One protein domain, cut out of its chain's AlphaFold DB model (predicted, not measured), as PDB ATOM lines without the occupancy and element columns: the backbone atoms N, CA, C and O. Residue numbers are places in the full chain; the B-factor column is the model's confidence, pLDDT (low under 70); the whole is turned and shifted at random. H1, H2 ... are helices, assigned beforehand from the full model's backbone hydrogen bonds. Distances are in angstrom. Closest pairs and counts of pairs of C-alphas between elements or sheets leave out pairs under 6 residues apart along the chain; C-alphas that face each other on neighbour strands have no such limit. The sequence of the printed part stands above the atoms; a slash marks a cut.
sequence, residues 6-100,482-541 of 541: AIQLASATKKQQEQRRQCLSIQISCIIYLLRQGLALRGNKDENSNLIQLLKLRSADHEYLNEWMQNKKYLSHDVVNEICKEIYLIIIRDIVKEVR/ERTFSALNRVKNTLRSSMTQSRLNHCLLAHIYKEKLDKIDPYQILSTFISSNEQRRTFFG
ATOM      1  N   ALA A   6     215.323  99.845 182.242       69.75
ATOM      2  CA  ALA A   6     215.806 101.115 182.782       69.75
ATOM      3  C   ALA A   6     217.145 101.571 182.163       69.75
ATOM      4  O   ALA A   6     217.319 102.749 181.864       69.75
ATOM      5  N   ILE A   7     218.074 100.642 181.905       75.38
ATOM      6  CA  ILE A   7     219.371 100.925 181.264       75.38
ATOM      7  C   ILE A   7     219.163 101.279 179.785       75.38
ATOM      8  O   ILE A   7     219.804 102.199 179.276       75.38
ATOM      9  N   GLN A   8     218.232 100.606 179.101       74.81
ATOM     10  CA  GLN A   8     217.898 100.920 177.708       74.81
ATOM     11  C   GLN A   8     217.259 102.309 177.581       74.81
ATOM     12  O   GLN A   8     217.710 103.105 176.758       74.81
ATOM     13  N   LEU A   9     216.297 102.648 178.444       76.06
ATOM     14  CA  LEU A   9     215.665 103.973 178.479       76.06
ATOM     15  C   LEU A   9     216.665 105.090 178.821       76.06
ATOM     16  O   LEU A   9     216.674 106.130 178.159       76.06
ATOM     17  N   ALA A  10     217.555 104.865 179.792       78.50
ATOM     18  CA  ALA A  10     218.609 105.819 180.137       78.50
ATOM     19  C   ALA A  10     219.594 106.031 178.973       78.50
ATOM     20  O   ALA A  10     219.956 107.166 178.661       78.50
ATOM     21  N   SER A  11     219.983 104.955 178.277       79.81
ATOM     22  CA  SER A  11     220.871 105.037 177.110       79.81
ATOM     23  C   SER A  11     220.234 105.779 175.926       79.81
ATOM     24  O   SER A  11     220.890 106.612 175.299       79.81
ATOM     25  N   ALA A  12     218.941 105.553 175.666       81.81
ATOM     26  CA  ALA A  12     218.189 106.247 174.625       81.81
ATOM     27  C   ALA A  12     218.028 107.741 174.945       81.81
ATOM     28  O   ALA A  12     218.233 108.588 174.076       81.81
ATOM     29  N   THR A  13     217.746 108.067 176.210       85.50
ATOM     30  CA  THR A  13     217.639 109.454 176.685       85.50
ATOM     31  C   THR A  13     218.966 110.194 176.523       85.50
ATOM     32  O   THR A  13     218.996 111.293 175.972       85.50
ATOM     33  N   LYS A  14     220.081 109.562 176.910       86.81
ATOM     34  CA  LYS A  14     221.427 110.133 176.759       86.81
ATOM     35  C   LYS A  14     221.792 110.370 175.290       86.81
ATOM     36  O   LYS A  14     222.357 111.406 174.956       86.81
ATOM     37  N   LYS A  15     221.418 109.446 174.395       87.31
ATOM     38  CA  LYS A  15     221.616 109.602 172.944       87.31
ATOM     39  C   LYS A  15     220.817 110.784 172.380       87.31
ATOM     40  O   LYS A  15     221.363 111.562 171.605       87.31
ATOM     41  N   GLN A  16     219.560 110.959 172.799       86.56
ATOM     42  CA  GLN A  16     218.741 112.109 172.386       86.56
ATOM     43  C   GLN A  16     219.278 113.440 172.925       86.56
ATOM     44  O   GLN A  16     219.278 114.442 172.212       86.56
ATOM     45  N   GLN A  17     219.735 113.466 174.177       89.00
ATOM     46  CA  GLN A  17     220.370 114.639 174.780       89.00
ATOM     47  C   GLN A  17     221.617 115.063 173.991       89.00
ATOM     48  O   GLN A  17     221.752 116.236 173.646       89.00
ATOM     49  N   GLU A  18     222.462 114.104 173.610       88.75
ATOM     50  CA  GLU A  18     223.649 114.355 172.788       88.75
ATOM     51  C   GLU A  18     223.290 114.908 171.399       88.75
ATOM     52  O   GLU A  18     223.846 115.916 170.964       88.75
ATOM     53  N   GLN A  19     222.285 114.332 170.731       89.19
ATOM     54  CA  GLN A  19     221.789 114.839 169.444       89.19
ATOM     55  C   GLN A  19     221.294 116.292 169.550       89.19
ATOM     56  O   GLN A  19     221.630 117.133 168.716       89.19
ATOM     57  N   ARG A  20     220.551 116.630 170.611       90.44
ATOM     58  CA  ARG A  20     220.077 118.004 170.858       90.44
ATOM     59  C   ARG A  20     221.234 118.972 171.098       90.44
ATOM     60  O   ARG A  20     221.190 120.100 170.606       90.44
ATOM     61  N   ARG A  21     222.273 118.547 171.829       90.50
ATOM     62  CA  ARG A  21     223.494 119.344 172.037       90.50
ATOM     63  C   ARG A  21     224.209 119.615 170.715       90.50
ATOM     64  O   ARG A  21     224.593 120.755 170.462       90.50
ATOM     65  N   GLN A  22     224.316 118.616 169.844       90.38
ATOM     66  CA  GLN A  22     224.902 118.785 168.512       90.38
ATOM     67  C   GLN A  22     224.106 119.788 167.664       90.38
ATOM     68  O   GLN A  22     224.688 120.735 167.133       90.38
ATOM     69  N   CYS A  23     222.775 119.665 167.604       91.06
ATOM     70  CA  CYS A  23     221.925 120.622 166.885       91.06
ATOM     71  C   CYS A  23     222.052 122.053 167.432       91.06
ATOM     72  O   CYS A  23     222.163 123.007 166.655       91.06
ATOM     73  N   LEU A  24     222.092 122.223 168.758       91.62
ATOM     74  CA  LEU A  24     222.271 123.536 169.379       91.62
ATOM     75  C   LEU A  24     223.668 124.120 169.099       91.62
ATOM     76  O   LEU A  24     223.782 125.311 168.819       91.62
ATOM     77  N   SER A  25     224.722 123.300 169.107       93.06
ATOM     78  CA  SER A  25     226.085 123.720 168.740       93.06
ATOM     79  C   SER A  25     226.164 124.194 167.278       93.06
ATOM     80  O   SER A  25     226.738 125.246 166.965       93.06
ATOM     81  N   ILE A  26     225.487 123.487 166.368       92.25
ATOM     82  CA  ILE A  26     225.333 123.895 164.965       92.25
ATOM     83  C   ILE A  26     224.590 125.236 164.869       92.25
ATOM     84  O   ILE A  26     225.014 126.131 164.136       92.25
ATOM     85  N   GLN A  27     223.516 125.422 165.640       93.56
ATOM     86  CA  GLN A  27     222.788 126.689 165.692       93.56
ATOM     87  C   GLN A  27     223.654 127.844 166.208       93.56
ATOM     88  O   GLN A  27     223.660 128.918 165.601       93.56
ATOM     89  N   ILE A  28     224.422 127.634 167.278       93.69
ATOM     90  CA  ILE A  28     225.339 128.638 167.835       93.69
ATOM     91  C   ILE A  28     226.410 129.016 166.806       93.69
ATOM     92  O   ILE A  28     226.622 130.202 166.564       93.69
ATOM     93  N   SER A  29     227.029 128.043 166.134       93.75
ATOM     94  CA  SER A  29     228.031 128.324 165.093       93.75
ATOM     95  C   SER A  29     227.447 129.075 163.886       93.75
ATOM     96  O   SER A  29     228.103 129.966 163.344       93.75
ATOM     97  N   CYS A  30     226.188 128.818 163.509       93.88
ATOM     98  CA  CYS A  30     225.482 129.620 162.500       93.88
ATOM     99  C   CYS A  30     225.272 131.072 162.953       93.88
ATOM    100  O   CYS A  30     225.476 132.006 162.175       93.88
ATOM    101  N   ILE A  31     224.882 131.278 164.215       94.06
ATOM    102  CA  ILE A  31     224.723 132.617 164.799       94.06
ATOM    103  C   ILE A  31     226.069 133.349 164.807       94.06
ATOM    104  O   ILE A  31     226.133 134.487 164.344       94.06
ATOM    105  N   ILE A  32     227.140 132.692 165.262       93.00
ATOM    106  CA  ILE A  32     228.509 133.224 165.252       93.00
ATOM    107  C   ILE A  32     228.896 133.678 163.843       93.00
ATOM    108  O   ILE A  32     229.293 134.828 163.661       93.00
ATOM    109  N   TYR A  33     228.699 132.829 162.833       93.38
ATOM    110  CA  TYR A  33     229.002 133.167 161.444       93.38
ATOM    111  C   TYR A  33     228.246 134.417 160.966       93.38
ATOM    112  O   TYR A  33     228.839 135.339 160.399       93.38
ATOM    113  N   LEU A  34     226.938 134.497 161.227       92.12
ATOM    114  CA  LEU A  34     226.124 135.641 160.811       92.12
ATOM    115  C   LEU A  34     226.540 136.934 161.529       92.12
ATOM    116  O   LEU A  34     226.643 137.985 160.889       92.12
ATOM    117  N   LEU A  35     226.838 136.866 162.831       90.62
ATOM    118  CA  LEU A  35     227.354 137.996 163.609       90.62
ATOM    119  C   LEU A  35     228.720 138.461 163.089       90.62
ATOM    120  O   LEU A  35     228.911 139.654 162.845       90.62
ATOM    121  N   ARG A  36     229.629 137.520 162.812       90.25
ATOM    122  CA  ARG A  36     230.952 137.774 162.229       90.25
ATOM    123  C   ARG A  36     230.858 138.544 160.916       90.25
ATOM    124  O   ARG A  36     231.575 139.523 160.707       90.25
ATOM    125  N   GLN A  37     229.951 138.139 160.030       89.31
ATOM    126  CA  GLN A  37     229.735 138.808 158.742       89.31
ATOM    127  C   GLN A  37     228.930 140.109 158.866       89.31
ATOM    128  O   GLN A  37     228.881 140.900 157.928       89.31
ATOM    129  N   GLY A  38     228.328 140.373 160.029       85.31
ATOM    130  CA  GLY A  38     227.451 141.523 160.234       85.31
ATOM    131  C   GLY A  38     226.091 141.356 159.548       85.31
ATOM    132  O   GLY A  38     225.351 142.330 159.414       85.31
ATOM    133  N   LEU A  39     225.725 140.136 159.147       88.00
ATOM    134  CA  LEU A  39     224.473 139.815 158.462       88.00
ATOM    135  C   LEU A  39     223.313 139.719 159.452       88.00
ATOM    136  O   LEU A  39     223.476 139.233 160.570       88.00
ATOM    137  N   ALA A  40     222.130 140.201 159.057       87.00
ATOM    138  CA  ALA A  40     220.925 140.118 159.885       87.00
ATOM    139  C   ALA A  40     220.595 138.659 160.218       87.00
ATOM    140  O   ALA A  40     220.635 137.822 159.333       87.00
ATOM    141  N   LEU A  41     220.248 138.343 161.469       86.69
ATOM    142  CA  LEU A  41     219.802 136.988 161.835       86.69
ATOM    143  C   LEU A  41     218.393 136.699 161.288       86.69
ATOM    144  O   LEU A  41     218.076 135.567 160.937       86.69
ATOM    145  N   ARG A  42     217.570 137.752 161.185       82.19
ATOM    146  CA  ARG A  42     216.192 137.731 160.680       82.19
ATOM    147  C   ARG A  42     216.091 138.259 159.248       82.19
ATOM    148  O   ARG A  42     216.926 139.059 158.825       82.19
ATOM    149  N   GLY A  43     215.039 137.847 158.550       74.38
ATOM    150  CA  GLY A  43     214.626 138.368 157.244       74.38
ATOM    151  C   GLY A  43     213.301 139.127 157.356       74.38
ATOM    152  O   GLY A  43     212.809 139.350 158.459       74.38
ATOM    153  N   ASN A  44     212.708 139.508 156.222       68.50
ATOM    154  CA  ASN A  44     211.376 140.142 156.196       68.50
ATOM    155  C   ASN A  44     210.247 139.186 156.625       68.50
ATOM    156  O   ASN A  44     209.194 139.637 157.061       68.50
ATOM    157  N   LYS A  45     210.464 137.877 156.466       73.56
ATOM    158  CA  LYS A  45     209.592 136.784 156.911       73.56
ATOM    159  C   LYS A  45     210.455 135.761 157.650       73.56
ATOM    160  O   LYS A  45     211.622 135.608 157.284       73.56
ATOM    161  N   ASP A  46     209.891 135.042 158.618       70.50
ATOM    162  CA  ASP A  46     210.631 134.044 159.412       70.50
ATOM    163  C   ASP A  46     211.254 132.952 158.538       70.50
ATOM    164  O   ASP A  46     212.430 132.620 158.689       70.50
ATOM    165  N   GLU A  47     210.510 132.473 157.541       72.25
ATOM    166  CA  GLU A  47     210.976 131.463 156.585       72.25
ATOM    167  C   GLU A  47     212.199 131.914 155.782       72.25
ATOM    168  O   GLU A  47     213.051 131.092 155.452       72.25
ATOM    169  N   ASN A  48     212.313 133.219 155.519       79.06
ATOM    170  CA  ASN A  48     213.414 133.844 154.783       79.06
ATOM    171  C   ASN A  48     214.447 134.479 155.721       79.06
ATOM    172  O   ASN A  48     215.209 135.357 155.310       79.06
ATOM    173  N   SER A  49     214.459 134.095 156.997       86.38
ATOM    174  CA  SER A  49     215.507 134.538 157.906       86.38
ATOM    175  C   SER A  49     216.842 133.897 157.550       86.38
ATOM    176  O   SER A  49     216.916 132.703 157.262       86.38
ATOM    177  N   ASN A  50     217.917 134.686 157.592       89.94
ATOM    178  CA  ASN A  50     219.249 134.182 157.260       89.94
ATOM    179  C   ASN A  50     219.672 133.048 158.200       89.94
ATOM    180  O   ASN A  50     220.348 132.127 157.757       89.94
ATOM    181  N   LEU A  51     219.250 133.078 159.473       90.88
ATOM    182  CA  LEU A  51     219.511 131.982 160.407       90.88
ATOM    183  C   LEU A  51     218.801 130.690 159.982       90.88
ATOM    184  O   LEU A  51     219.450 129.650 159.922       90.88
ATOM    185  N   ILE A  52     217.506 130.745 159.649       89.12
ATOM    186  CA  ILE A  52     216.765 129.550 159.215       89.12
ATOM    187  C   ILE A  52     217.308 129.031 157.883       89.12
ATOM    188  O   ILE A  52     217.473 127.827 157.727       89.12
ATOM    189  N   GLN A  53     217.630 129.907 156.931       90.44
ATOM    190  CA  GLN A  53     218.190 129.499 155.639       90.44
ATOM    191  C   GLN A  53     219.577 128.857 155.785       90.44
ATOM    192  O   GLN A  53     219.855 127.842 155.151       90.44
ATOM    193  N   LEU A  54     220.421 129.383 156.678       91.81
ATOM    194  CA  LEU A  54     221.727 128.792 156.967       91.81
ATOM    195  C   LEU A  54     221.598 127.433 157.672       91.81
ATOM    196  O   LEU A  54     222.342 126.507 157.362       91.81
ATOM    197  N   LEU A  55     220.629 127.285 158.578       91.38
ATOM    198  CA  LEU A  55     220.325 125.996 159.204       91.38
ATOM    199  C   LEU A  55     219.766 124.985 158.198       91.38
ATOM    200  O   LEU A  55     220.178 123.832 158.219       91.38
ATOM    201  N   LYS A  56     218.896 125.409 157.274       90.19
ATOM    202  CA  LYS A  56     218.419 124.562 156.170       90.19
ATOM    203  C   LYS A  56     219.570 124.065 155.308       90.19
ATOM    204  O   LYS A  56     219.631 122.873 155.035       90.19
ATOM    205  N   LEU A  57     220.514 124.937 154.953       90.88
ATOM    206  CA  LEU A  57     221.710 124.530 154.214       90.88
ATOM    207  C   LEU A  57     222.494 123.452 154.978       90.88
ATOM    208  O   LEU A  57     222.791 122.403 154.424       90.88
ATOM    209  N   ARG A  58     222.753 123.670 156.272       91.31
ATOM    210  CA  ARG A  58     223.506 122.718 157.108       91.31
ATOM    211  C   ARG A  58     222.741 121.448 157.467       91.31
ATOM    212  O   ARG A  58     223.350 120.491 157.932       91.31
ATOM    213  N   SER A  59     221.424 121.424 157.277       90.06
ATOM    214  CA  SER A  59     220.619 120.218 157.481       90.06
ATOM    215  C   SER A  59     220.881 119.153 156.415       90.06
ATOM    216  O   SER A  59     220.627 117.982 156.673       90.06
ATOM    217  N   ALA A  60     221.443 119.537 155.261       87.88
ATOM    218  CA  ALA A  60     221.914 118.590 154.253       87.88
ATOM    219  C   ALA A  60     223.055 117.703 154.785       87.88
ATOM    220  O   ALA A  60     223.149 116.538 154.412       87.88
ATOM    221  N   ASP A  61     223.865 118.239 155.703       87.50
ATOM    222  CA  ASP A  61     225.019 117.549 156.288       87.50
ATOM    223  C   ASP A  61     224.703 116.913 157.657       87.50
ATOM    224  O   ASP A  61     225.501 116.146 158.196       87.50
ATOM    225  N   HIS A  62     223.549 117.237 158.253       85.19
ATOM    226  CA  HIS A  62     223.163 116.799 159.595       85.19
ATOM    227  C   HIS A  62     221.686 116.390 159.671       85.19
ATOM    228  O   HIS A  62     220.791 117.229 159.793       85.19
ATOM    229  N   GLU A  63     221.461 115.076 159.718       83.31
ATOM    230  CA  GLU A  63     220.150 114.412 159.655       83.31
ATOM    231  C   GLU A  63     219.120 114.947 160.675       83.31
ATOM    232  O   GLU A  63     217.968 115.210 160.332       83.31
ATOM    233  N   TYR A  64     219.543 115.214 161.915       85.56
ATOM    234  CA  TYR A  64     218.652 115.624 163.015       85.56
ATOM    235  C   TYR A  64     218.283 117.116 163.014       85.56
ATOM    236  O   TYR A  64     217.399 117.552 163.757       85.56
ATOM    237  N   LEU A  65     218.949 117.934 162.193       87.25
ATOM    238  CA  LEU A  65     218.752 119.384 162.215       87.25
ATOM    239  C   LEU A  65     217.391 119.792 161.630       87.25
ATOM    240  O   LEU A  65     216.822 120.803 162.041       87.25
ATOM    241  N   ASN A  66     216.840 118.995 160.710       86.06
ATOM    242  CA  ASN A  66     215.506 119.228 160.155       86.06
ATOM    243  C   ASN A  66     214.407 119.084 161.214       86.06
ATOM    244  O   ASN A  66     213.561 119.970 161.343       86.06
ATOM    245  N   GLU A  67     214.462 118.026 162.024       85.75
ATOM    246  CA  GLU A  67     213.532 117.816 163.140       85.75
ATOM    247  C   GLU A  67     213.692 118.912 164.210       85.75
ATOM    248  O   GLU A  67     212.709 119.485 164.689       85.75
ATOM    249  N   TRP A  68     214.939 119.292 164.514       87.50
ATOM    250  CA  TRP A  68     215.248 120.404 165.416       87.50
ATOM    251  C   TRP A  68     214.582 121.718 164.983       87.50
ATOM    252  O   TRP A  68     213.980 122.420 165.802       87.50
ATOM    253  N   MET A  69     214.646 122.043 163.687       86.69
ATOM    254  CA  MET A  69     214.033 123.253 163.135       86.69
ATOM    255  C   MET A  69     212.502 123.235 163.201       86.69
ATOM    256  O   MET A  69     211.896 124.287 163.418       86.69
ATOM    257  N   GLN A  70     211.871 122.069 163.045       83.56
ATOM    258  CA  GLN A  70     210.412 121.932 163.127       83.56
ATOM    259  C   GLN A  70     209.882 122.165 164.547       83.56
ATOM    260  O   GLN A  70     208.822 122.765 164.713       83.56
ATOM    261  N   ASN A  71     210.644 121.768 165.571       79.94
ATOM    262  CA  ASN A  71     210.263 121.922 166.978       79.94
ATOM    263  C   ASN A  71     210.183 123.407 167.411       79.94
ATOM    264  O   ASN A  71     209.435 123.744 168.324       79.94
ATOM    265  N   LYS A  72     210.919 124.320 166.748       77.38
ATOM    266  CA  LYS A  72     210.966 125.796 166.949       77.38
ATOM    267  C   LYS A  72     211.257 126.310 168.375       77.38
ATOM    268  O   LYS A  72     211.567 127.489 168.535       77.38
ATOM    269  N   LYS A  73     211.238 125.455 169.402       81.88
ATOM    270  CA  LYS A  73     211.345 125.795 170.830       81.88
ATOM    271  C   LYS A  73     212.583 126.628 171.178       81.88
ATOM    272  O   LYS A  73     212.481 127.576 171.948       81.88
ATOM    273  N   TYR A  74     213.733 126.307 170.586       84.81
ATOM    274  CA  TYR A  74     215.009 127.003 170.820       84.81
ATOM    275  C   TYR A  74     215.429 127.918 169.658       84.81
ATOM    276  O   TYR A  74     216.556 128.408 169.629       84.81
ATOM    277  N   LEU A  75     214.527 128.175 168.706       84.69
ATOM    278  CA  LEU A  75     214.730 129.105 167.587       84.69
ATOM    279  C   LEU A  75     213.958 130.420 167.761       84.69
ATOM    280  O   LEU A  75     214.014 131.286 166.887       84.69
ATOM    281  N   SER A  76     213.252 130.588 168.883       86.06
ATOM    282  CA  SER A  76     212.542 131.826 169.196       86.06
ATOM    283  C   SER A  76     213.501 133.016 169.285       86.06
ATOM    284  O   SER A  76     214.693 132.880 169.582       86.06
ATOM    285  N   HIS A  77     212.976 134.216 169.040       82.31
ATOM    286  CA  HIS A  77     213.782 135.432 169.098       82.31
ATOM    287  C   HIS A  77     214.440 135.646 170.462       82.31
ATOM    288  O   HIS A  77     215.576 136.116 170.493       82.31
ATOM    289  N   ASP A  78     213.775 135.274 171.552       85.12
ATOM    290  CA  ASP A  78     214.306 135.432 172.907       85.12
ATOM    291  C   ASP A  78     215.492 134.506 173.159       85.12
ATOM    292  O   ASP A  78     216.532 134.958 173.635       85.12
ATOM    293  N   VAL A  79     215.396 133.244 172.728       88.50
ATOM    294  CA  VAL A  79     216.505 132.287 172.836       88.50
ATOM    295  C   VAL A  79     217.691 132.726 171.979       88.50
ATOM    296  O   VAL A  79     218.829 132.728 172.441       88.50
ATOM    297  N   VAL A  80     217.444 133.164 170.741       88.75
ATOM    298  CA  VAL A  80     218.514 133.670 169.865       88.75
ATOM    299  C   VAL A  80     219.158 134.931 170.455       88.75
ATOM    300  O   VAL A  80     220.376 135.086 170.375       88.75
ATOM    301  N   ASN A  81     218.377 135.820 171.074       87.69
ATOM    302  CA  ASN A  81     218.897 137.007 171.759       87.69
ATOM    303  C   ASN A  81     219.772 136.650 172.956       87.69
ATOM    304  O   ASN A  81     220.809 137.283 173.151       87.69
ATOM    305  N   GLU A  82     219.363 135.654 173.735       90.19
ATOM    306  CA  GLU A  82     220.131 135.147 174.866       90.19
ATOM    307  C   GLU A  82     221.467 134.559 174.402       90.19
ATOM    308  O   GLU A  82     222.511 134.954 174.909       90.19
ATOM    309  N   ILE A  83     221.472 133.731 173.352       90.25
ATOM    310  CA  ILE A  83     222.713 133.201 172.762       90.25
ATOM    311  C   ILE A  83     223.622 134.341 172.270       90.25
ATOM    312  O   ILE A  83     224.823 134.337 172.534       90.25
ATOM    313  N   CYS A  84     223.069 135.353 171.590       88.31
ATOM    314  CA  CYS A  84     223.845 136.529 171.182       88.31
ATOM    315  C   CYS A  84     224.420 137.299 172.378       88.31
ATOM    316  O   CYS A  84     225.519 137.843 172.272       88.31
ATOM    317  N   LYS A  85     223.687 137.367 173.494       86.75
ATOM    318  CA  LYS A  85     224.153 137.992 174.733       86.75
ATOM    319  C   LYS A  85     225.306 137.196 175.346       86.75
ATOM    320  O   LYS A  85     226.292 137.814 175.720       86.75
ATOM    321  N   GLU A  86     225.236 135.868 175.385       87.31
ATOM    322  CA  GLU A  86     226.339 135.032 175.886       87.31
ATOM    323  C   GLU A  86     227.608 135.183 175.034       87.31
ATOM    324  O   GLU A  86     228.690 135.415 175.572       87.31
ATOM    325  N   ILE A  87     227.473 135.172 173.700       87.19
ATOM    326  CA  ILE A  87     228.583 135.471 172.773       87.19
ATOM    327  C   ILE A  87     229.181 136.845 173.088       87.19
ATOM    328  O   ILE A  87     230.396 136.993 173.224       87.19
ATOM    329  N   TYR A  88     228.322 137.857 173.230       83.00
ATOM    330  CA  TYR A  88     228.746 139.203 173.583       83.00
ATOM    331  C   TYR A  88     229.469 139.247 174.926       83.00
ATOM    332  O   TYR A  88     230.492 139.907 175.003       83.00
ATOM    333  N   LEU A  89     228.992 138.553 175.961       80.88
ATOM    334  CA  LEU A  89     229.619 138.551 177.284       80.88
ATOM    335  C   LEU A  89     231.003 137.902 177.264       80.88
ATOM    336  O   LEU A  89     231.901 138.399 177.938       80.88
ATOM    337  N   ILE A  90     231.203 136.835 176.486       82.44
ATOM    338  CA  ILE A  90     232.530 136.227 176.299       82.44
ATOM    339  C   ILE A  90     233.468 137.235 175.635       82.44
ATOM    340  O   ILE A  90     234.545 137.512 176.158       82.44
ATOM    341  N   ILE A  91     233.019 137.843 174.533       78.88
ATOM    342  CA  ILE A  91     233.783 138.859 173.808       78.88
ATOM    343  C   ILE A  91     234.063 140.060 174.701       78.88
ATOM    344  O   ILE A  91     235.188 140.528 174.729       78.88
ATOM    345  N   ILE A  92     233.083 140.544 175.464       71.25
ATOM    346  CA  ILE A  92     233.277 141.676 176.363       71.25
ATOM    347  C   ILE A  92     234.213 141.325 177.494       71.25
ATOM    348  O   ILE A  92     234.988 142.177 177.868       71.25
ATOM    349  N   ARG A  93     234.184 140.117 178.053       71.81
ATOM    350  CA  ARG A  93     235.135 139.743 179.108       71.81
ATOM    351  C   ARG A  93     236.552 139.691 178.558       71.81
ATOM    352  O   ARG A  93     237.476 140.110 179.243       71.81
ATOM    353  N   ASP A  94     236.716 139.214 177.331       69.81
ATOM    354  CA  ASP A  94     238.008 139.150 176.652       69.81
ATOM    355  C   ASP A  94     238.490 140.526 176.164       69.81
ATOM    356  O   ASP A  94     239.674 140.843 176.219       69.81
ATOM    357  N   ILE A  95     237.562 141.387 175.746       63.41
ATOM    358  CA  ILE A  95     237.817 142.790 175.431       63.41
ATOM    359  C   ILE A  95     238.095 143.555 176.710       63.41
ATOM    360  O   ILE A  95     239.070 144.249 176.737       63.41
ATOM    361  N   VAL A  96     237.332 143.444 177.788       53.94
ATOM    362  CA  VAL A  96     237.568 144.185 179.043       53.94
ATOM    363  C   VAL A  96     238.931 143.830 179.648       53.94
ATOM    364  O   VAL A  96     239.538 144.671 180.312       53.94
ATOM    365  N   LYS A  97     239.454 142.628 179.363       55.69
ATOM    366  CA  LYS A  97     240.850 142.265 179.645       55.69
ATOM    367  C   LYS A  97     241.877 143.053 178.805       55.69
ATOM    368  O   LYS A  97     242.980 143.258 179.293       55.69
ATOM    369  N   GLU A  98     241.533 143.519 177.601       51.22
ATOM    370  CA  GLU A  98     242.430 144.182 176.627       51.22
ATOM    371  C   GLU A  98     242.131 145.679 176.320       51.22
ATOM    372  O   GLU A  98     243.048 146.469 176.131       51.22
ATOM    373  N   VAL A  99     240.865 146.093 176.250       48.97
ATOM    374  CA  VAL A  99     240.298 147.419 175.958       48.97
ATOM    375  C   VAL A  99     239.102 147.655 176.889       48.97
ATOM    376  O   VAL A  99     238.036 147.054 176.760       48.97
ATOM    377  N   ARG A 100     239.255 148.568 177.844       51.22
ATOM    378  CA  ARG A 100     238.224 148.865 178.844       51.22
ATOM    379  C   ARG A 100     237.265 149.921 178.306       51.22
ATOM    380  O   ARG A 100     237.639 151.079 178.160       51.22
ATOM    381  N   GLU A 482     237.318 154.210 164.440       49.97
ATOM    382  CA  GLU A 482     236.998 154.107 163.013       49.97
ATOM    383  C   GLU A 482     236.416 152.768 162.582       49.97
ATOM    384  O   GLU A 482     235.384 152.749 161.891       49.97
ATOM    385  N   ARG A 483     237.004 151.671 163.078       56.09
ATOM    386  CA  ARG A 483     236.484 150.307 162.912       56.09
ATOM    387  C   ARG A 483     235.044 150.183 163.409       56.09
ATOM    388  O   ARG A 483     234.211 149.607 162.712       56.09
ATOM    389  N   THR A 484     234.736 150.785 164.558       54.19
ATOM    390  CA  THR A 484     233.409 150.725 165.192       54.19
ATOM    391  C   THR A 484     232.333 151.401 164.345       54.19
ATOM    392  O   THR A 484     231.260 150.847 164.114       54.19
ATOM    393  N   PHE A 485     232.633 152.572 163.798       52.47
ATOM    394  CA  PHE A 485     231.698 153.329 162.964       52.47
ATOM    395  C   PHE A 485     231.532 152.741 161.544       52.47
ATOM    396  O   PHE A 485     230.431 152.768 160.997       52.47
ATOM    397  N   SER A 486     232.582 152.157 160.945       62.31
ATOM    398  CA  SER A 486     232.458 151.425 159.666       62.31
ATOM    399  C   SER A 486     231.621 150.150 159.836       62.31
ATOM    400  O   SER A 486     230.720 149.861 159.042       62.31
ATOM    401  N   ALA A 487     231.852 149.425 160.935       65.81
ATOM    402  CA  ALA A 487     231.035 148.292 161.349       65.81
ATOM    403  C   ALA A 487     229.567 148.687 161.583       65.81
ATOM    404  O   ALA A 487     228.664 147.950 161.184       65.81
ATOM    405  N   LEU A 488     229.313 149.869 162.154       68.75
ATOM    406  CA  LEU A 488     227.965 150.360 162.436       68.75
ATOM    407  C   LEU A 488     227.103 150.465 161.172       68.75
ATOM    408  O   LEU A 488     225.957 150.025 161.198       68.75
ATOM    409  N   ASN A 489     227.651 150.961 160.058       64.31
ATOM    410  CA  ASN A 489     226.919 151.058 158.786       64.31
ATOM    411  C   ASN A 489     226.543 149.686 158.205       64.31
ATOM    412  O   ASN A 489     225.496 149.547 157.573       64.31
ATOM    413  N   ARG A 490     227.370 148.656 158.432       71.75
ATOM    414  CA  ARG A 490     227.071 147.276 158.008       71.75
ATOM    415  C   ARG A 490     226.038 146.615 158.917       71.75
ATOM    416  O   ARG A 490     225.134 145.930 158.440       71.75
ATOM    417  N   VAL A 491     226.150 146.834 160.228       76.06
ATOM    418  CA  VAL A 491     225.274 146.212 161.226       76.06
ATOM    419  C   VAL A 491     223.898 146.887 161.260       76.06
ATOM    420  O   VAL A 491     222.890 146.184 161.301       76.06
ATOM    421  N   LYS A 492     223.816 148.219 161.196       73.94
ATOM    422  CA  LYS A 492     222.565 148.992 161.258       73.94
ATOM    423  C   LYS A 492     221.996 149.220 159.851       73.94
ATOM    424  O   LYS A 492     222.197 150.263 159.240       73.94
ATOM    425  N   ASN A 493     221.267 148.230 159.340       73.69
ATOM    426  CA  ASN A 493     220.599 148.281 158.035       73.69
ATOM    427  C   ASN A 493     219.061 148.274 158.176       73.69
ATOM    428  O   ASN A 493     218.522 148.216 159.281       73.69
ATOM    429  N   THR A 494     218.336 148.338 157.056       68.00
ATOM    430  CA  THR A 494     216.864 148.428 157.022       68.00
ATOM    431  C   THR A 494     216.150 147.262 157.716       68.00
ATOM    432  O   THR A 494     215.115 147.484 158.333       68.00
ATOM    433  N   LEU A 495     216.721 146.049 157.714       63.91
ATOM    434  CA  LEU A 495     216.182 144.875 158.430       63.91
ATOM    435  C   LEU A 495     216.321 144.983 159.965       63.91
ATOM    436  O   LEU A 495     215.745 144.195 160.726       63.91
ATOM    437  N   ARG A 496     217.101 145.957 160.442       68.44
ATOM    438  CA  ARG A 496     217.463 146.180 161.849       68.44
ATOM    439  C   ARG A 496     217.137 147.598 162.335       68.44
ATOM    440  O   ARG A 496     217.645 148.009 163.373       68.44
ATOM    441  N   SER A 497     216.274 148.333 161.630       65.69
ATOM    442  CA  SER A 497     215.861 149.691 162.019       65.69
ATOM    443  C   SER A 497     215.163 149.750 163.387       65.69
ATOM    444  O   SER A 497     215.311 150.742 164.091       65.69
ATOM    445  N   SER A 498     214.470 148.678 163.785       66.75
ATOM    446  CA  SER A 498     213.739 148.544 165.058       66.75
ATOM    447  C   SER A 498     214.521 147.841 166.181       66.75
ATOM    448  O   SER A 498     213.930 147.329 167.128       66.75
ATOM    449  N   MET A 499     215.845 147.728 166.062       75.56
ATOM    450  CA  MET A 499     216.667 147.010 167.039       75.56
ATOM    451  C   MET A 499     216.917 147.848 168.301       75.56
ATOM    452  O   MET A 499     217.209 149.037 168.210       75.56
ATOM    453  N   THR A 500     216.861 147.215 169.475       75.12
ATOM    454  CA  THR A 500     217.222 147.861 170.746       75.12
ATOM    455  C   THR A 500     218.718 148.180 170.804       75.12
ATOM    456  O   THR A 500     219.537 147.495 170.184       75.12
ATOM    457  N   GLN A 501     219.096 149.192 171.592       66.00
ATOM    458  CA  GLN A 501     220.497 149.606 171.727       66.00
ATOM    459  C   GLN A 501     221.391 148.483 172.282       66.00
ATOM    460  O   GLN A 501     222.489 148.263 171.779       66.00
ATOM    461  N   SER A 502     220.900 147.708 173.256       67.56
ATOM    462  CA  SER A 502     221.625 146.547 173.793       67.56
ATOM    463  C   SER A 502     221.916 145.509 172.702       67.56
ATOM    464  O   SER A 502     223.061 145.097 172.523       67.56
ATOM    465  N   ARG A 503     220.916 145.152 171.885       74.81
ATOM    466  CA  ARG A 503     221.105 144.184 170.797       74.81
ATOM    467  C   ARG A 503     222.027 144.716 169.697       74.81
ATOM    468  O   ARG A 503     222.786 143.936 169.117       74.81
ATOM    469  N   LEU A 504     221.998 146.025 169.433       77.38
ATOM    470  CA  LEU A 504     222.952 146.681 168.538       77.38
ATOM    471  C   LEU A 504     224.383 146.513 169.042       77.38
ATOM    472  O   LEU A 504     225.229 146.066 168.272       77.38
ATOM    473  N   ASN A 505     224.632 146.797 170.320       72.00
ATOM    474  CA  ASN A 505     225.954 146.659 170.928       72.00
ATOM    475  C   ASN A 505     226.463 145.211 170.849       72.00
ATOM    476  O   ASN A 505     227.614 144.994 170.468       72.00
ATOM    477  N   HIS A 506     225.598 144.221 171.114       79.06
ATOM    478  CA  HIS A 506     225.953 142.801 171.007       79.06
ATOM    479  C   HIS A 506     226.413 142.427 169.592       79.06
ATOM    480  O   HIS A 506     227.470 141.823 169.409       79.06
ATOM    481  N   CYS A 507     225.642 142.828 168.575       81.88
ATOM    482  CA  CYS A 507     225.973 142.531 167.182       81.88
ATOM    483  C   CYS A 507     227.210 143.301 166.703       81.88
ATOM    484  O   CYS A 507     228.001 142.783 165.917       81.88
ATOM    485  N   LEU A 508     227.355 144.547 167.152       77.81
ATOM    486  CA  LEU A 508     228.419 145.439 166.724       77.81
ATOM    487  C   LEU A 508     229.782 144.967 167.237       77.81
ATOM    488  O   LEU A 508     230.706 144.852 166.436       77.81
ATOM    489  N   LEU A 509     229.898 144.624 168.525       77.19
ATOM    490  CA  LEU A 509     231.157 144.107 169.073       77.19
ATOM    491  C   LEU A 509     231.562 142.785 168.423       77.19
ATOM    492  O   LEU A 509     232.719 142.639 168.034       77.19
ATOM    493  N   ALA A 510     230.615 141.867 168.219       82.69
ATOM    494  CA  ALA A 510     230.896 140.612 167.526       82.69
ATOM    495  C   ALA A 510     231.433 140.842 166.098       82.69
ATOM    496  O   ALA A 510     232.352 140.153 165.659       82.69
ATOM    497  N   HIS A 511     230.913 141.847 165.385       85.31
ATOM    498  CA  HIS A 511     231.388 142.186 164.043       85.31
ATOM    499  C   HIS A 511     232.732 142.931 164.024       85.31
ATOM    500  O   HIS A 511     233.473 142.812 163.051       85.31
ATOM    501  N   ILE A 512     233.049 143.725 165.049       78.50
ATOM    502  CA  ILE A 512     234.327 144.452 165.137       78.50
ATOM    503  C   ILE A 512     235.463 143.490 165.488       78.50
ATOM    504  O   ILE A 512     236.529 143.546 164.878       78.50
ATOM    505  N   TYR A 513     235.220 142.583 166.431       82.62
ATOM    506  CA  TYR A 513     236.219 141.665 166.977       82.62
ATOM    507  C   TYR A 513     236.096 140.263 166.367       82.62
ATOM    508  O   TYR A 513     236.028 139.263 167.080       82.62
ATOM    509  N   LYS A 514     236.081 140.190 165.029       86.38
ATOM    510  CA  LYS A 514     235.899 138.931 164.279       86.38
ATOM    511  C   LYS A 514     236.931 137.875 164.653       86.38
ATOM    512  O   LYS A 514     236.569 136.730 164.848       86.38
ATOM    513  N   GLU A 515     238.188 138.275 164.817       86.12
ATOM    514  CA  GLU A 515     239.280 137.358 165.166       86.12
ATOM    515  C   GLU A 515     239.124 136.747 166.564       86.12
ATOM    516  O   GLU A 515     239.533 135.613 166.786       86.12
ATOM    517  N   LYS A 516     238.522 137.481 167.511       83.19
ATOM    518  CA  LYS A 516     238.191 136.940 168.838       83.19
ATOM    519  C   LYS A 516     236.989 136.015 168.753       83.19
ATOM    520  O   LYS A 516     237.015 134.936 169.325       83.19
ATOM    521  N   LEU A 517     235.969 136.417 167.997       86.75
ATOM    522  CA  LEU A 517     234.782 135.608 167.737       86.75
ATOM    523  C   LEU A 517     235.135 134.277 167.039       86.75
ATOM    524  O   LEU A 517     234.570 133.250 167.399       86.75
ATOM    525  N   ASP A 518     236.105 134.281 166.117       86.38
ATOM    526  CA  ASP A 518     236.607 133.094 165.402       86.38
ATOM    527  C   ASP A 518     237.303 132.085 166.341       86.38
ATOM    528  O   ASP A 518     237.403 130.907 166.012       86.38
ATOM    529  N   LYS A 519     237.752 132.528 167.525       87.94
ATOM    530  CA  LYS A 519     238.378 131.682 168.556       87.94
ATOM    531  C   LYS A 519     237.383 131.136 169.584       87.94
ATOM    532  O   LYS A 519     237.782 130.346 170.436       87.94
ATOM    533  N   ILE A 520     236.118 131.565 169.552       87.44
ATOM    534  CA  ILE A 520     235.117 131.105 170.520       87.44
ATOM    535  C   ILE A 520     234.646 129.709 170.139       87.44
ATOM    536  O   ILE A 520     234.072 129.507 169.070       87.44
ATOM    537  N   ASP A 521     234.824 128.767 171.060       88.62
ATOM    538  CA  ASP A 521     234.254 127.433 170.941       88.62
ATOM    539  C   ASP A 521     232.726 127.477 171.175       88.62
ATOM    540  O   ASP A 521     232.279 127.864 172.264       88.62
ATOM    541  N   PRO A 522     231.890 127.057 170.201       89.12
ATOM    542  CA  PRO A 522     230.444 126.947 170.383       89.12
ATOM    543  C   PRO A 522     230.028 126.124 171.611       89.12
ATOM    544  O   PRO A 522     228.994 126.424 172.215       89.12
ATOM    545  N   TYR A 523     230.823 125.128 172.028       88.38
ATOM    546  CA  TYR A 523     230.523 124.312 173.209       88.38
ATOM    547  C   TYR A 523     230.631 125.096 174.528       88.38
ATOM    548  O   TYR A 523     229.892 124.817 175.481       88.38
ATOM    549  N   GLN A 524     231.474 126.130 174.588       89.19
ATOM    550  CA  GLN A 524     231.558 127.025 175.747       89.19
ATOM    551  C   GLN A 524     230.256 127.819 175.936       89.19
ATOM    552  O   GLN A 524     229.745 127.958 177.050       89.19
ATOM    553  N   ILE A 525     229.679 128.310 174.838       90.06
ATOM    554  CA  ILE A 525     228.394 129.019 174.864       90.06
ATOM    555  C   ILE A 525     227.271 128.040 175.208       90.06
ATOM    556  O   ILE A 525     226.422 128.346 176.040       90.06
ATOM    557  N   LEU A 526     227.288 126.848 174.606       91.25
ATOM    558  CA  LEU A 526     226.297 125.799 174.838       91.25
ATOM    559  C   LEU A 526     226.228 125.387 176.315       91.25
ATOM    560  O   LEU A 526     225.143 125.348 176.886       91.25
ATOM    561  N   SER A 527     227.371 125.125 176.950       89.50
ATOM    562  CA  SER A 527     227.434 124.742 178.368       89.50
ATOM    563  C   SER A 527     226.922 125.851 179.292       89.50
ATOM    564  O   SER A 527     226.137 125.589 180.208       89.50
ATOM    565  N   THR A 528     227.276 127.107 179.009       87.25
ATOM    566  CA  THR A 528     226.777 128.271 179.758       87.25
ATOM    567  C   THR A 528     225.261 128.436 179.579       87.25
ATOM    568  O   THR A 528     224.525 128.584 180.552       87.25
ATOM    569  N   PHE A 529     224.764 128.300 178.348       88.94
ATOM    570  CA  PHE A 529     223.345 128.429 178.009       88.94
ATOM    571  C   PHE A 529     222.466 127.306 178.590       88.94
ATOM    572  O   PHE A 529     221.312 127.541 178.952       88.94
ATOM    573  N   ILE A 530     222.986 126.077 178.676       89.69
ATOM    574  CA  ILE A 530     222.286 124.945 179.304       89.69
ATOM    575  C   ILE A 530     222.285 125.096 180.827       89.69
ATOM    576  O   ILE A 530     221.258 124.876 181.469       89.69
ATOM    577  N   SER A 531     223.419 125.478 181.418       88.12
ATOM    578  CA  SER A 531     223.553 125.560 182.875       88.12
ATOM    579  C   SER A 531     222.727 126.689 183.499       88.12
ATOM    580  O   SER A 531     222.395 126.582 184.681       88.12
ATOM    581  N   SER A 532     222.326 127.703 182.726       83.75
ATOM    582  CA  SER A 532     221.519 128.833 183.201       83.75
ATOM    583  C   SER A 532     220.058 128.494 183.537       83.75
ATOM    584  O   SER A 532     219.397 129.293 184.197       83.75
ATOM    585  N   ASN A 533     219.532 127.333 183.121       87.50
ATOM    586  CA  ASN A 533     218.136 126.954 183.367       87.50
ATOM    587  C   ASN A 533     217.983 125.444 183.622       87.50
ATOM    588  O   ASN A 533     218.395 124.610 182.816       87.50
ATOM    589  N   GLU A 534     217.327 125.079 184.722       84.38
ATOM    590  CA  GLU A 534     217.136 123.688 185.155       84.38
ATOM    591  C   GLU A 534     216.341 122.827 184.153       84.38
ATOM    592  O   GLU A 534     216.676 121.665 183.902       84.38
ATOM    593  N   GLN A 535     215.354 123.416 183.470       86.19
ATOM    594  CA  GLN A 535     214.618 122.731 182.404       86.19
ATOM    595  C   GLN A 535     215.515 122.435 181.195       86.19
ATOM    596  O   GLN A 535     215.329 121.423 180.518       86.19
ATOM    597  N   ARG A 536     216.511 123.291 180.919       89.00
ATOM    598  CA  ARG A 536     217.494 123.052 179.850       89.00
ATOM    599  C   ARG A 536     218.456 121.938 180.236       89.00
ATOM    600  O   ARG A 536     218.697 121.081 179.396       89.00
ATOM    601  N   ARG A 537     218.927 121.890 181.486       86.50
ATOM    602  CA  ARG A 537     219.747 120.768 181.986       86.50
ATOM    603  C   ARG A 537     219.028 119.438 181.795       86.50
ATOM    604  O   ARG A 537     219.565 118.523 181.196       86.50
ATOM    605  N   THR A 538     217.754 119.372 182.165       84.75
ATOM    606  CA  THR A 538     216.951 118.155 181.963       84.75
ATOM    607  C   THR A 538     216.811 117.792 180.474       84.75
ATOM    608  O   THR A 538     216.912 116.629 180.084       84.75
ATOM    609  N   PHE A 539     216.603 118.792 179.612       85.81
ATOM    610  CA  PHE A 539     216.356 118.587 178.183       85.81
ATOM    611  C   PHE A 539     217.609 118.233 177.363       85.81
ATOM    612  O   PHE A 539     217.507 117.444 176.419       85.81
ATOM    613  N   PHE A 540     218.765 118.811 177.701       85.62
ATOM    614  CA  PHE A 540     220.039 118.624 177.000       85.62
ATOM    615  C   PHE A 540     221.004 117.675 177.721       85.62
ATOM    616  O   PHE A 540     222.041 117.356 177.144       85.62
ATOM    617  N   GLY A 541     220.670 117.209 178.927       77.56
ATOM    618  CA  GLY A 541     221.577 116.452 179.795       77.56
ATOM    619  C   GLY A 541     222.428 117.375 180.642       77.56
ATOM    620  O   GLY A 541     222.920 118.380 180.079       77.56
TER     621      GLY A 541
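What this domain is: This is residues 6 to 100 and 482 to 541 of the 541 residues of the protein "Hypothetical protein" of Rotaria sp. Silwood1 (UniProt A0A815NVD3). One long helix, H1, is the spine of an elongated body: shorter helices pack on it, with H2 and H3 on one side, H4, H8 and H9 on the opposite side, and H6 and H7 at its last turns. H5 packs on H6 beyond that end, while residues 6 to 12 of H1 stick out at the other. The printed part has 155 residues with nine named helices, H1 to H9 in chain order, and no named strand: all helix. It is compact, with a radius of gyration of the C-alphas of 16.5 A, and spans 60 by 37 by 25 A.

Where its parts are: H1, residues 6 to 37, runs 46.8 A from C-alpha 6 at (215.806, 101.115, 182.782) to C-alpha 37 at (229.735, 138.808, 158.742). H4, residues 77 to 98, is 30.9 A long. H2 is residues 50 to 59, H3 65 to 71, H5 482 to 491, H6 501 to 512, H7 514 to 517 and H8 522 to 531. H9, residues 534 to 540, ends at C-alpha 540 (220.039, 118.624, 177.000).

How they stand to each other: H1 is the hub, touching seven helices. Its residues 26 to 34 touch H2, closest at the C-alphas of Cys 30 and Leu 54, 6.7 A, at a steep tilt of 48 degrees. Its residues 21 to 29 touch H8, closest at the C-alphas of Ser 25 and Pro 522, 5.7 A. H4 and H6 touch at a steep tilt of 57 degrees, the closest C-alphas being Tyr 88 and His 506, 5.2 A. H1 and H5 are apart. Every O i to N i+4 pair is within hydrogen-bond range in H1, H2, H3, H6, H8 and H9; H4 has 17 of 18, H5 5 of 6, and H7 is too short for one.

The domain as a whole: The C-alphas of Ala 6 and Glu 482, the two farthest apart, are 60.4 A apart. Residues 101 to 481 are not printed, and the gap from C-alpha 100 to C-alpha 482 is 16.7 A. The link from H1 to H2 is long, 12 residues. pLDDT is under 70 in 24 residues, among them 94 to 100 and 482 to 489.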